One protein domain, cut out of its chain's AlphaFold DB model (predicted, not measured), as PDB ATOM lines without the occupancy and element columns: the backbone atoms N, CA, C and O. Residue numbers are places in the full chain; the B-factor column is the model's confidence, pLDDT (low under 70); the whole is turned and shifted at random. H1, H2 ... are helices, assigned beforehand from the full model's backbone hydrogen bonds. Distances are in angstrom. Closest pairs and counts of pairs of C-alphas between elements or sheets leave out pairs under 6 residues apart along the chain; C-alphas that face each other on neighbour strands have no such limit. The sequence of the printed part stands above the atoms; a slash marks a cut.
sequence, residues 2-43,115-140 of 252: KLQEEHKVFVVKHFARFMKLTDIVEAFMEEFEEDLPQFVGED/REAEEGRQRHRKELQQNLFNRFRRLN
ATOM      1  N   LYS A   2     -15.889  37.098 -35.336       57.62
ATOM      2  CA  LYS A   2     -16.854  36.056 -34.906       57.62
ATOM      3  C   LYS A   2     -16.471  35.344 -33.599       57.62
ATOM      4  O   LYS A   2     -17.191  35.485 -32.618       57.62
ATOM      5  N   LEU A   3     -15.255  34.800 -33.542       57.91
ATOM      6  CA  LEU A   3     -14.715  34.130 -32.354       57.91
ATOM      7  C   LEU A   3     -14.760  35.013 -31.087       57.91
ATOM      8  O   LEU A   3     -15.066  34.562 -29.994       57.91
ATOM      9  N   GLN A   4     -14.529  36.324 -31.221       61.19
ATOM     10  CA  GLN A   4     -14.610  37.258 -30.091       61.19
ATOM     11  C   GLN A   4     -16.031  37.474 -29.561       61.19
ATOM     12  O   GLN A   4     -16.171  37.777 -28.380       61.19
ATOM     13  N   GLU A   5     -17.058  37.394 -30.406       63.56
ATOM     14  CA  GLU A   5     -18.453  37.496 -29.963       63.56
ATOM     15  C   GLU A   5     -18.943  36.158 -29.397       63.56
ATOM     16  O   GLU A   5     -19.564  36.151 -28.336       63.56
ATOM     17  N   GLU A   6     -18.558  35.031 -30.000       66.31
ATOM     18  CA  GLU A   6     -18.808  33.682 -29.465       66.31
ATOM     19  C   GLU A   6     -18.187  33.500 -28.074       66.31
ATOM     20  O   GLU A   6     -18.868  33.050 -27.156       66.31
ATOM     21  N   HIS A   7     -16.956  33.985 -27.857       66.19
ATOM     22  CA  HIS A   7     -16.315  34.009 -26.536       66.19
ATOM     23  C   HIS A   7     -17.160  34.728 -25.480       66.19
ATOM     24  O   HIS A   7     -17.255  34.284 -24.339       66.19
ATOM     25  N   LYS A   8     -17.745  35.877 -25.830       63.69
ATOM     26  CA  LYS A   8     -18.522  36.679 -24.879       63.69
ATOM     27  C   LYS A   8     -19.855  36.011 -24.568       63.69
ATOM     28  O   LYS A   8     -20.260  35.996 -23.411       63.69
ATOM     29  N   VAL A   9     -20.502  35.428 -25.576       64.38
ATOM     30  CA  VAL A   9     -21.732  34.646 -25.402       64.38
ATOM     31  C   VAL A   9     -21.466  33.404 -24.550       64.38
ATOM     32  O   VAL A   9     -22.245  33.132 -23.642       64.38
ATOM     33  N   PHE A  10     -20.360  32.694 -24.777       65.06
ATOM     34  CA  PHE A  10     -19.948  31.533 -23.986       65.06
ATOM     35  C   PHE A  10     -19.723  31.891 -22.510       65.06
ATOM     36  O   PHE A  10     -20.325  31.286 -21.627       65.06
ATOM     37  N   VAL A  11     -18.945  32.945 -22.232       62.31
ATOM     38  CA  VAL A  11     -18.670  33.437 -20.866       62.31
ATOM     39  C   VAL A  11     -19.953  33.850 -20.128       62.31
ATOM     40  O   VAL A  11     -20.072  33.633 -18.920       62.31
ATOM     41  N   VAL A  12     -20.924  34.423 -20.846       58.66
ATOM     42  CA  VAL A  12     -22.242  34.781 -20.295       58.66
ATOM     43  C   VAL A  12     -23.098  33.532 -20.056       58.66
ATOM     44  O   VAL A  12     -23.639  33.378 -18.963       58.66
ATOM     45  N   LYS A  13     -23.172  32.605 -21.024       59.59
ATOM     46  CA  LYS A  13     -23.933  31.347 -20.916       59.59
ATOM     47  C   LYS A  13     -23.403  30.416 -19.826       59.59
ATOM     48  O   LYS A  13     -24.183  29.677 -19.238       59.59
ATOM     49  N   HIS A  14     -22.098  30.413 -19.569       57.09
ATOM     50  CA  HIS A  14     -21.460  29.548 -18.567       57.09
ATOM     51  C   HIS A  14     -21.241  30.248 -17.222       57.09
ATOM     52  O   HIS A  14     -20.500  29.757 -16.378       57.09
ATOM     53  N   PHE A  15     -21.924  31.378 -17.008       59.47
ATOM     54  CA  PHE A  15     -21.932  32.148 -15.773       59.47
ATOM     55  C   PHE A  15     -20.552  32.246 -15.108       59.47
ATOM     56  O   PHE A  15     -20.287  31.600 -14.094       59.47
ATOM     57  N   ALA A  16     -19.697  33.130 -15.623       55.38
ATOM     58  CA  ALA A  16     -18.333  33.379 -15.133       55.38
ATOM     59  C   ALA A  16     -18.166  33.627 -13.612       55.38
ATOM     60  O   ALA A  16     -17.043  33.702 -13.122       55.38
ATOM     61  N   ARG A  17     -19.264  33.777 -12.861       50.88
ATOM     62  CA  ARG A  17     -19.292  33.891 -11.398       50.88
ATOM     63  C   ARG A  17     -19.417  32.563 -10.645       50.88
ATOM     64  O   ARG A  17     -19.119  32.540  -9.456       50.88
ATOM     65  N   PHE A  18     -19.878  31.496 -11.294       58.28
ATOM     66  CA  PHE A  18     -20.105  30.191 -10.663       58.28
ATOM     67  C   PHE A  18     -19.059  29.137 -11.053       58.28
ATOM     68  O   PHE A  18     -18.927  28.141 -10.350       58.28
ATOM     69  N   MET A  19     -18.290  29.365 -12.123       62.75
ATOM     70  CA  MET A  19     -17.217  28.470 -12.574       62.75
ATOM     71  C   MET A  19     -15.841  29.090 -12.340       62.75
ATOM     72  O   MET A  19     -15.670  30.309 -12.443       62.75
ATOM     73  N   LYS A  20     -14.836  28.258 -12.043       71.81
ATOM     74  CA  LYS A  20     -13.455  28.745 -11.978       71.81
ATOM     75  C   LYS A  20     -12.984  29.076 -13.390       71.81
ATOM     76  O   LYS A  20     -13.385  28.450 -14.364       71.81
ATOM     77  N   LEU A  21     -12.071  30.040 -13.495       72.94
ATOM     78  CA  LEU A  21     -11.485  30.439 -14.777       72.94
ATOM     79  C   LEU A  21     -10.827  29.258 -15.516       72.94
ATOM     80  O   LEU A  21     -10.857  29.221 -16.740       72.94
ATOM     81  N   THR A  22     -10.269  28.297 -14.778       75.94
ATOM     82  CA  THR A  22      -9.738  27.035 -15.316       75.94
ATOM     83  C   THR A  22     -10.812  26.221 -16.027       75.94
ATOM     84  O   THR A  22     -10.615  25.834 -17.171       75.94
ATOM     85  N   ASP A  23     -11.970  26.061 -15.392       73.88
ATOM     86  CA  ASP A  23     -13.081  25.244 -15.885       73.88
ATOM     87  C   ASP A  23     -13.709  25.886 -17.136       73.88
ATOM     88  O   ASP A  23     -14.120  25.198 -18.064       73.88
ATOM     89  N   ILE A  24     -13.728  27.225 -17.193       72.81
ATOM     90  CA  ILE A  24     -14.168  27.987 -18.372       72.81
ATOM     91  C   ILE A  24     -13.207  27.771 -19.546       72.81
ATOM     92  O   ILE A  24     -13.655  27.610 -20.677       72.81
ATOM     93  N   VAL A  25     -11.893  27.784 -19.296       78.81
ATOM     94  CA  VAL A  25     -10.883  27.550 -20.340       78.81
ATOM     95  C   VAL A  25     -10.980  26.122 -20.872       78.81
ATOM     96  O   VAL A  25     -10.937  25.940 -22.082       78.81
ATOM     97  N   GLU A  26     -11.128  25.130 -19.993       78.88
ATOM     98  CA  GLU A  26     -11.262  23.721 -20.382       78.88
ATOM     99  C   GLU A  26     -12.524  23.486 -21.214       78.88
ATOM    100  O   GLU A  26     -12.418  23.014 -22.342       78.88
ATOM    101  N   ALA A  27     -13.687  23.925 -20.725       71.62
ATOM    102  CA  ALA A  27     -14.944  23.802 -21.461       71.62
ATOM    103  C   ALA A  27     -14.901  24.541 -22.810       71.62
ATOM    104  O   ALA A  27     -15.476  24.079 -23.790       71.62
ATOM    105  N   PHE A  28     -14.195  25.674 -22.885       76.81
ATOM    106  CA  PHE A  28     -14.004  26.387 -24.145       76.81
ATOM    107  C   PHE A  28     -13.130  25.603 -25.128       76.81
ATOM    108  O   PHE A  28     -13.429  25.563 -26.317       76.81
ATOM    109  N   MET A  29     -12.041  24.996 -24.646       80.06
ATOM    110  CA  MET A  29     -11.170  24.187 -25.497       80.06
ATOM    111  C   MET A  29     -11.876  22.942 -26.038       80.06
ATOM    112  O   MET A  29     -11.562  22.529 -27.146       80.06
ATOM    113  N   GLU A  30     -12.809  22.373 -25.275       81.44
ATOM    114  CA  GLU A  30     -13.632  21.236 -25.704       81.44
ATOM    115  C   GLU A  30     -14.715  21.643 -26.711       81.44
ATOM    116  O   GLU A  30     -14.888  20.977 -27.726       81.44
ATOM    117  N   GLU A  31     -15.439  22.735 -26.454       74.88
ATOM    118  CA  GLU A  31     -16.552  23.179 -27.307       74.88
ATOM    119  C   GLU A  31     -16.073  23.685 -28.678       74.88
ATOM    120  O   GLU A  31     -16.748  23.486 -29.685       74.88
ATOM    121  N   PHE A  32     -14.901  24.328 -28.724       78.44
ATOM    122  CA  PHE A  32     -14.365  24.980 -29.924       78.44
ATOM    123  C   PHE A  32     -13.061  24.338 -30.418       78.44
ATOM    124  O   PHE A  32     -12.220  25.027 -30.993       78.44
ATOM    125  N   GLU A  33     -12.865  23.034 -30.188       79.50
ATOM    126  CA  GLU A  33     -11.628  22.318 -30.552       79.50
ATOM    127  C   GLU A  33     -11.237  22.531 -32.027       79.50
ATOM    128  O   GLU A  33     -10.070  22.784 -32.330       79.50
ATOM    129  N   GLU A  34     -12.216  22.502 -32.934       75.81
ATOM    130  CA  GLU A  34     -12.012  22.656 -34.382       75.81
ATOM    131  C   GLU A  34     -11.607  24.083 -34.799       75.81
ATOM    132  O   GLU A  34     -10.915  24.257 -35.802       75.81
ATOM    133  N   ASP A  35     -11.995  25.095 -34.019       74.94
ATOM    134  CA  ASP A  35     -11.696  26.510 -34.281       74.94
ATOM    135  C   ASP A  35     -10.368  26.967 -33.652       74.94
ATOM    136  O   ASP A  35      -9.893  28.086 -33.899       74.94
ATOM    137  N   LEU A  36      -9.760  26.130 -32.804       80.06
ATOM    138  CA  LEU A  36      -8.478  26.430 -32.185       80.06
ATOM    139  C   LEU A  36      -7.320  26.256 -33.179       80.06
ATOM    140  O   LEU A  36      -7.360  25.391 -34.054       80.06
ATOM    141  N   PRO A  37      -6.234  27.042 -33.031       80.12
ATOM    142  CA  PRO A  37      -5.015  26.819 -33.798       80.12
ATOM    143  C   PRO A  37      -4.542  25.370 -33.637       80.12
ATOM    144  O   PRO A  37      -4.231  24.939 -32.524       80.12
ATOM    145  N   GLN A  38      -4.481  24.622 -34.737       78.25
ATOM    146  CA  GLN A  38      -4.050  23.229 -34.706       78.25
ATOM    147  C   GLN A  38      -2.531  23.127 -34.559       78.25
ATOM    148  O   GLN A  38      -1.780  23.972 -35.052       78.25
ATOM    149  N   PHE A  39      -2.075  22.078 -33.875       77.88
ATOM    150  CA  PHE A  39      -0.661  21.728 -33.870       77.88
ATOM    151  C   PHE A  39      -0.292  21.162 -35.244       77.88
ATOM    152  O   PHE A  39      -0.732  20.070 -35.600       77.88
ATOM    153  N   VAL A  40       0.518  21.897 -36.002       72.62
ATOM    154  CA  VAL A  40       1.119  21.401 -37.243       72.62
ATOM    155  C   VAL A  40       2.436  20.732 -36.861       72.62
ATOM    156  O   VAL A  40       3.437  21.406 -36.641       72.62
ATOM    157  N   GLY A  41       2.407  19.413 -36.682       60.59
ATOM    158  CA  GLY A  41       3.630  18.614 -36.591       60.59
ATOM    159  C   GLY A  41       4.147  18.297 -37.991       60.59
ATOM    160  O   GLY A  41       3.340  18.171 -38.909       60.59
ATOM    161  N   GLU A  42       5.463  18.168 -38.149       59.84
ATOM    162  CA  GLU A  42       6.057  17.671 -39.395       59.84
ATOM    163  C   GLU A  42       5.551  16.254 -39.713       59.84
ATOM    164  O   GLU A  42       5.218  15.479 -38.802       59.84
ATOM    165  N   ASP A  43       5.452  15.950 -41.012       56.41
ATOM    166  CA  ASP A  43       5.001  14.659 -41.522       56.41
ATOM    167  C   ASP A  43       5.796  13.526 -40.867       56.41
ATOM    168  O   ASP A  43       7.026  13.520 -40.819       56.41
ATOM    169  N   ARG A 115       7.686  10.654 -29.650       85.56
ATOM    170  CA  ARG A 115       7.818  11.330 -28.350       85.56
ATOM    171  C   ARG A 115       7.920  12.838 -28.520       85.56
ATOM    172  O   ARG A 115       7.155  13.561 -27.893       85.56
ATOM    173  N   GLU A 116       8.790  13.310 -29.405       84.06
ATOM    174  CA  GLU A 116       8.975  14.741 -29.672       84.06
ATOM    175  C   GLU A 116       7.678  15.401 -30.153       84.06
ATOM    176  O   GLU A 116       7.293  16.468 -29.673       84.06
ATOM    177  N   ALA A 117       6.935  14.736 -31.040       82.00
ATOM    178  CA  ALA A 117       5.655  15.244 -31.509       82.00
ATOM    179  C   ALA A 117       4.562  15.199 -30.424       82.00
ATOM    180  O   ALA A 117       3.681  16.061 -30.397       82.00
ATOM    181  N   GLU A 118       4.583  14.218 -29.518       84.94
ATOM    182  CA  GLU A 118       3.682  14.205 -28.363       84.94
ATOM    183  C   GLU A 118       4.009  15.328 -27.372       84.94
ATOM    184  O   GLU A 118       3.103  16.051 -26.949       84.94
ATOM    185  N   GLU A 119       5.288  15.542 -27.071       87.00
ATOM    186  CA  GLU A 119       5.742  16.676 -26.270       87.00
ATOM    187  C   GLU A 119       5.353  18.013 -26.908       87.00
ATOM    188  O   GLU A 119       4.857  18.903 -26.213       87.00
ATOM    189  N   GLY A 120       5.522  18.148 -28.226       84.00
ATOM    190  CA  GLY A 120       5.110  19.321 -28.994       84.00
ATOM    191  C   GLY A 120       3.614  19.605 -28.853       84.00
ATOM    192  O   GLY A 120       3.228  20.720 -28.492       84.00
ATOM    193  N   ARG A 121       2.764  18.581 -29.016       85.06
ATOM    194  CA  ARG A 121       1.311  18.699 -28.793       85.06
ATOM    195  C   ARG A 121       0.973  19.118 -27.366       85.06
ATOM    196  O   ARG A 121       0.108  19.971 -27.166       85.06
ATOM    197  N   GLN A 122       1.646  18.547 -26.368       86.25
ATOM    198  CA  GLN A 122       1.416  18.913 -24.969       86.25
ATOM    199  C   GLN A 122       1.830  20.360 -24.673       86.25
ATOM    200  O   GLN A 122       1.109  21.061 -23.960       86.25
ATOM    201  N   ARG A 123       2.965  20.827 -25.213       87.06
ATOM    202  CA  ARG A 123       3.417  22.223 -25.073       87.06
ATOM    203  C   ARG A 123       2.429  23.184 -25.731       87.06
ATOM    204  O   ARG A 123       1.951  24.093 -25.059       87.06
ATOM    205  N   HIS A 124       2.033  22.908 -26.974       85.50
ATOM    206  CA  HIS A 124       1.038  23.702 -27.703       85.50
ATOM    207  C   HIS A 124      -0.290  23.803 -26.947       85.50
ATOM    208  O   HIS A 124      -0.833  24.893 -26.762       85.50
ATOM    209  N   ARG A 125      -0.789  22.680 -26.411       86.88
ATOM    210  CA  ARG A 125      -2.014  22.667 -25.598       86.88
ATOM    211  C   ARG A 125      -1.888  23.556 -24.357       86.88
ATOM    212  O   ARG A 125      -2.811  24.313 -24.062       86.88
ATOM    213  N   LYS A 126      -0.756  23.499 -23.648       89.38
ATOM    214  CA  LYS A 126      -0.493  24.348 -22.470       89.38
ATOM    215  C   LYS A 126      -0.421  25.832 -22.835       89.38
ATOM    216  O   LYS A 126      -0.959  26.665 -22.110       89.38
ATOM    217  N   GLU A 127       0.203  26.172 -23.957       88.62
ATOM    218  CA  GLU A 127       0.276  27.552 -24.446       88.62
ATOM    219  C   GLU A 127      -1.102  28.100 -24.823       88.62
ATOM    220  O   GLU A 127      -1.455  29.214 -24.423       88.62
ATOM    221  N   LEU A 128      -1.917  27.311 -25.531       86.31
ATOM    222  CA  LEU A 128      -3.310  27.655 -25.818       86.31
ATOM    223  C   LEU A 128      -4.101  27.880 -24.530       86.31
ATOM    224  O   LEU A 128      -4.754  28.916 -24.390       86.31
ATOM    225  N   GLN A 129      -3.983  26.963 -23.567       86.50
ATOM    226  CA  GLN A 129      -4.642  27.077 -22.269       86.50
ATOM    227  C   GLN A 129      -4.236  28.374 -21.553       86.50
ATOM    228  O   GLN A 129      -5.096  29.121 -21.092       86.50
ATOM    229  N   GLN A 130      -2.942  28.705 -21.518       87.06
ATOM    230  CA  GLN A 130      -2.442  29.928 -20.887       87.06
ATOM    231  C   GLN A 130      -2.924  31.200 -21.602       87.06
ATOM    232  O   GLN A 130      -3.286  32.190 -20.956       87.06
ATOM    233  N   ASN A 131      -2.957  31.188 -22.936       83.56
ATOM    234  CA  ASN A 131      -3.440  32.305 -23.743       83.56
ATOM    235  C   ASN A 131      -4.938  32.545 -23.537       83.56
ATOM    236  O   ASN A 131      -5.357  33.685 -23.306       83.56
ATOM    237  N   LEU A 132      -5.740  31.480 -23.560       79.94
ATOM    238  CA  LEU A 132      -7.171  31.532 -23.273       79.94
ATOM    239  C   LEU A 132      -7.427  31.978 -21.837       79.94
ATOM    240  O   LEU A 132      -8.236  32.877 -21.626       79.94
ATOM    241  N   PHE A 133      -6.678  31.456 -20.866       82.88
ATOM    242  CA  PHE A 133      -6.767  31.872 -19.468       82.88
ATOM    243  C   PHE A 133      -6.534  33.377 -19.316       82.88
ATOM    244  O   PHE A 133      -7.347  34.084 -18.720       82.88
ATOM    245  N   ASN A 134      -5.466  33.907 -19.916       79.75
ATOM    246  CA  ASN A 134      -5.164  35.338 -19.887       79.75
ATOM    247  C   ASN A 134      -6.252  36.180 -20.571       79.75
ATOM    248  O   ASN A 134      -6.564  37.287 -20.120       79.75
ATOM    249  N   ARG A 135      -6.847  35.662 -21.649       75.00
ATOM    250  CA  ARG A 135      -7.917  36.336 -22.390       75.00
ATOM    251  C   ARG A 135      -9.223  36.347 -21.600       75.00
ATOM    252  O   ARG A 135      -9.821  37.410 -21.446       75.00
ATOM    253  N   PHE A 136      -9.620  35.208 -21.041       71.31
ATOM    254  CA  PHE A 136     -10.820  35.079 -20.220       71.31
ATOM    255  C   PHE A 136     -10.688  35.773 -18.870       71.31
ATOM    256  O   PHE A 136     -11.672  36.306 -18.372       71.31
ATOM    257  N   ARG A 137      -9.478  35.906 -18.318       73.94
ATOM    258  CA  ARG A 137      -9.236  36.729 -17.125       73.94
ATOM    259  C   ARG A 137      -9.707  38.172 -17.317       73.94
ATOM    260  O   ARG A 137     -10.278  38.755 -16.401       73.94
ATOM    261  N   ARG A 138      -9.495  38.748 -18.506       67.25
ATOM    262  CA  ARG A 138      -9.995  40.092 -18.862       67.25
ATOM    263  C   ARG A 138     -11.499  40.106 -19.136       67.25
ATOM    264  O   ARG A 138     -12.111  41.169 -19.092       67.25
ATOM    265  N   LEU A 139     -12.066  38.935 -19.424       65.00
ATOM    266  CA  LEU A 139     -13.496  38.695 -19.603       65.00
ATOM    267  C   LEU A 139     -14.198  38.257 -18.303       65.00
ATOM    268  O   LEU A 139     -15.384  37.948 -18.326       65.00
ATOM    269  N   ASN A 140     -13.496  38.250 -17.167       67.06
ATOM    270  CA  ASN A 140     -14.133  38.098 -15.870       67.06
ATOM    271  C   ASN A 140     -15.041  39.312 -15.640       67.06
ATOM    272  O   ASN A 140     -14.593  40.454 -15.735       67.06
TER     273      ASN A 140
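What this domain is: This is residues 2 to 43 and 115 to 140 of the 252 residues of an uncharacterized protein of Candidatus Poribacteria bacterium (UniProt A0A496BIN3). One long helix, H3, makes the long axis; a short helix, H2, packs steeply across its last part, and a second short helix, H1, sits near H2 at that same end. After H2, residues 32 to 43 trail out as a stretch with no named element, beside the first half of H3 and towards its first residue. The printed part has 68 residues with three named helices, in the order H1, H2, H3, and no named strand; the class is all helix. The whole is only just loose, close to compact, with a radius of gyration of the C-alphas of 13.2 A, and elongated, spanning 41 by 23 by 17 A.

How they stand to each other: H1, residues 2 to 13, and H2, residues 21 to 31, are close but not clearly touching; their closest C-alphas, those of Val 11 and Ile 24, are 7.5 A apart. They run opposite ways at a steep tilt of 57 degrees. H2 and H3, residues 115 to 138, touch, H3 with residues 129 to 137 alone; the closest C-alphas are those of Val 25 and Phe 133, at 6.0 A. They run opposite ways at a steep tilt of 60 degrees. H1 and H3 are only just apart, their closest C-alphas at 8.0 A. Every O i to N i+4 pair is within hydrogen-bond range in H2, against 7 of 8 in H1 and 19 of 20 in H3.

Where its parts are: H1 begins with C-alpha 2 at (-16.854, 36.056, -34.906) and is 16.4 A long from first to last C-alpha. H2, 15.3 A long, begins with C-alpha 21 at (-11.485, 30.439, -14.777). H3, 35.1 A long, ends with C-alpha 138 at (-9.995, 40.092, -18.862).

The domain as a whole: The C-alphas of Arg 17 and Asp 43 are the two farthest apart, at 43.2 A. The link from H1 to H2 is short. The link from H2 to H3 is across the cut: residues 44 to 114 are not printed, and C-alphas 43 and 115 are 13.9 A apart. The mean pLDDT of the printed part is 73.5; residues 2 to 19, 41 to 43 and 138 to 140 are under 70.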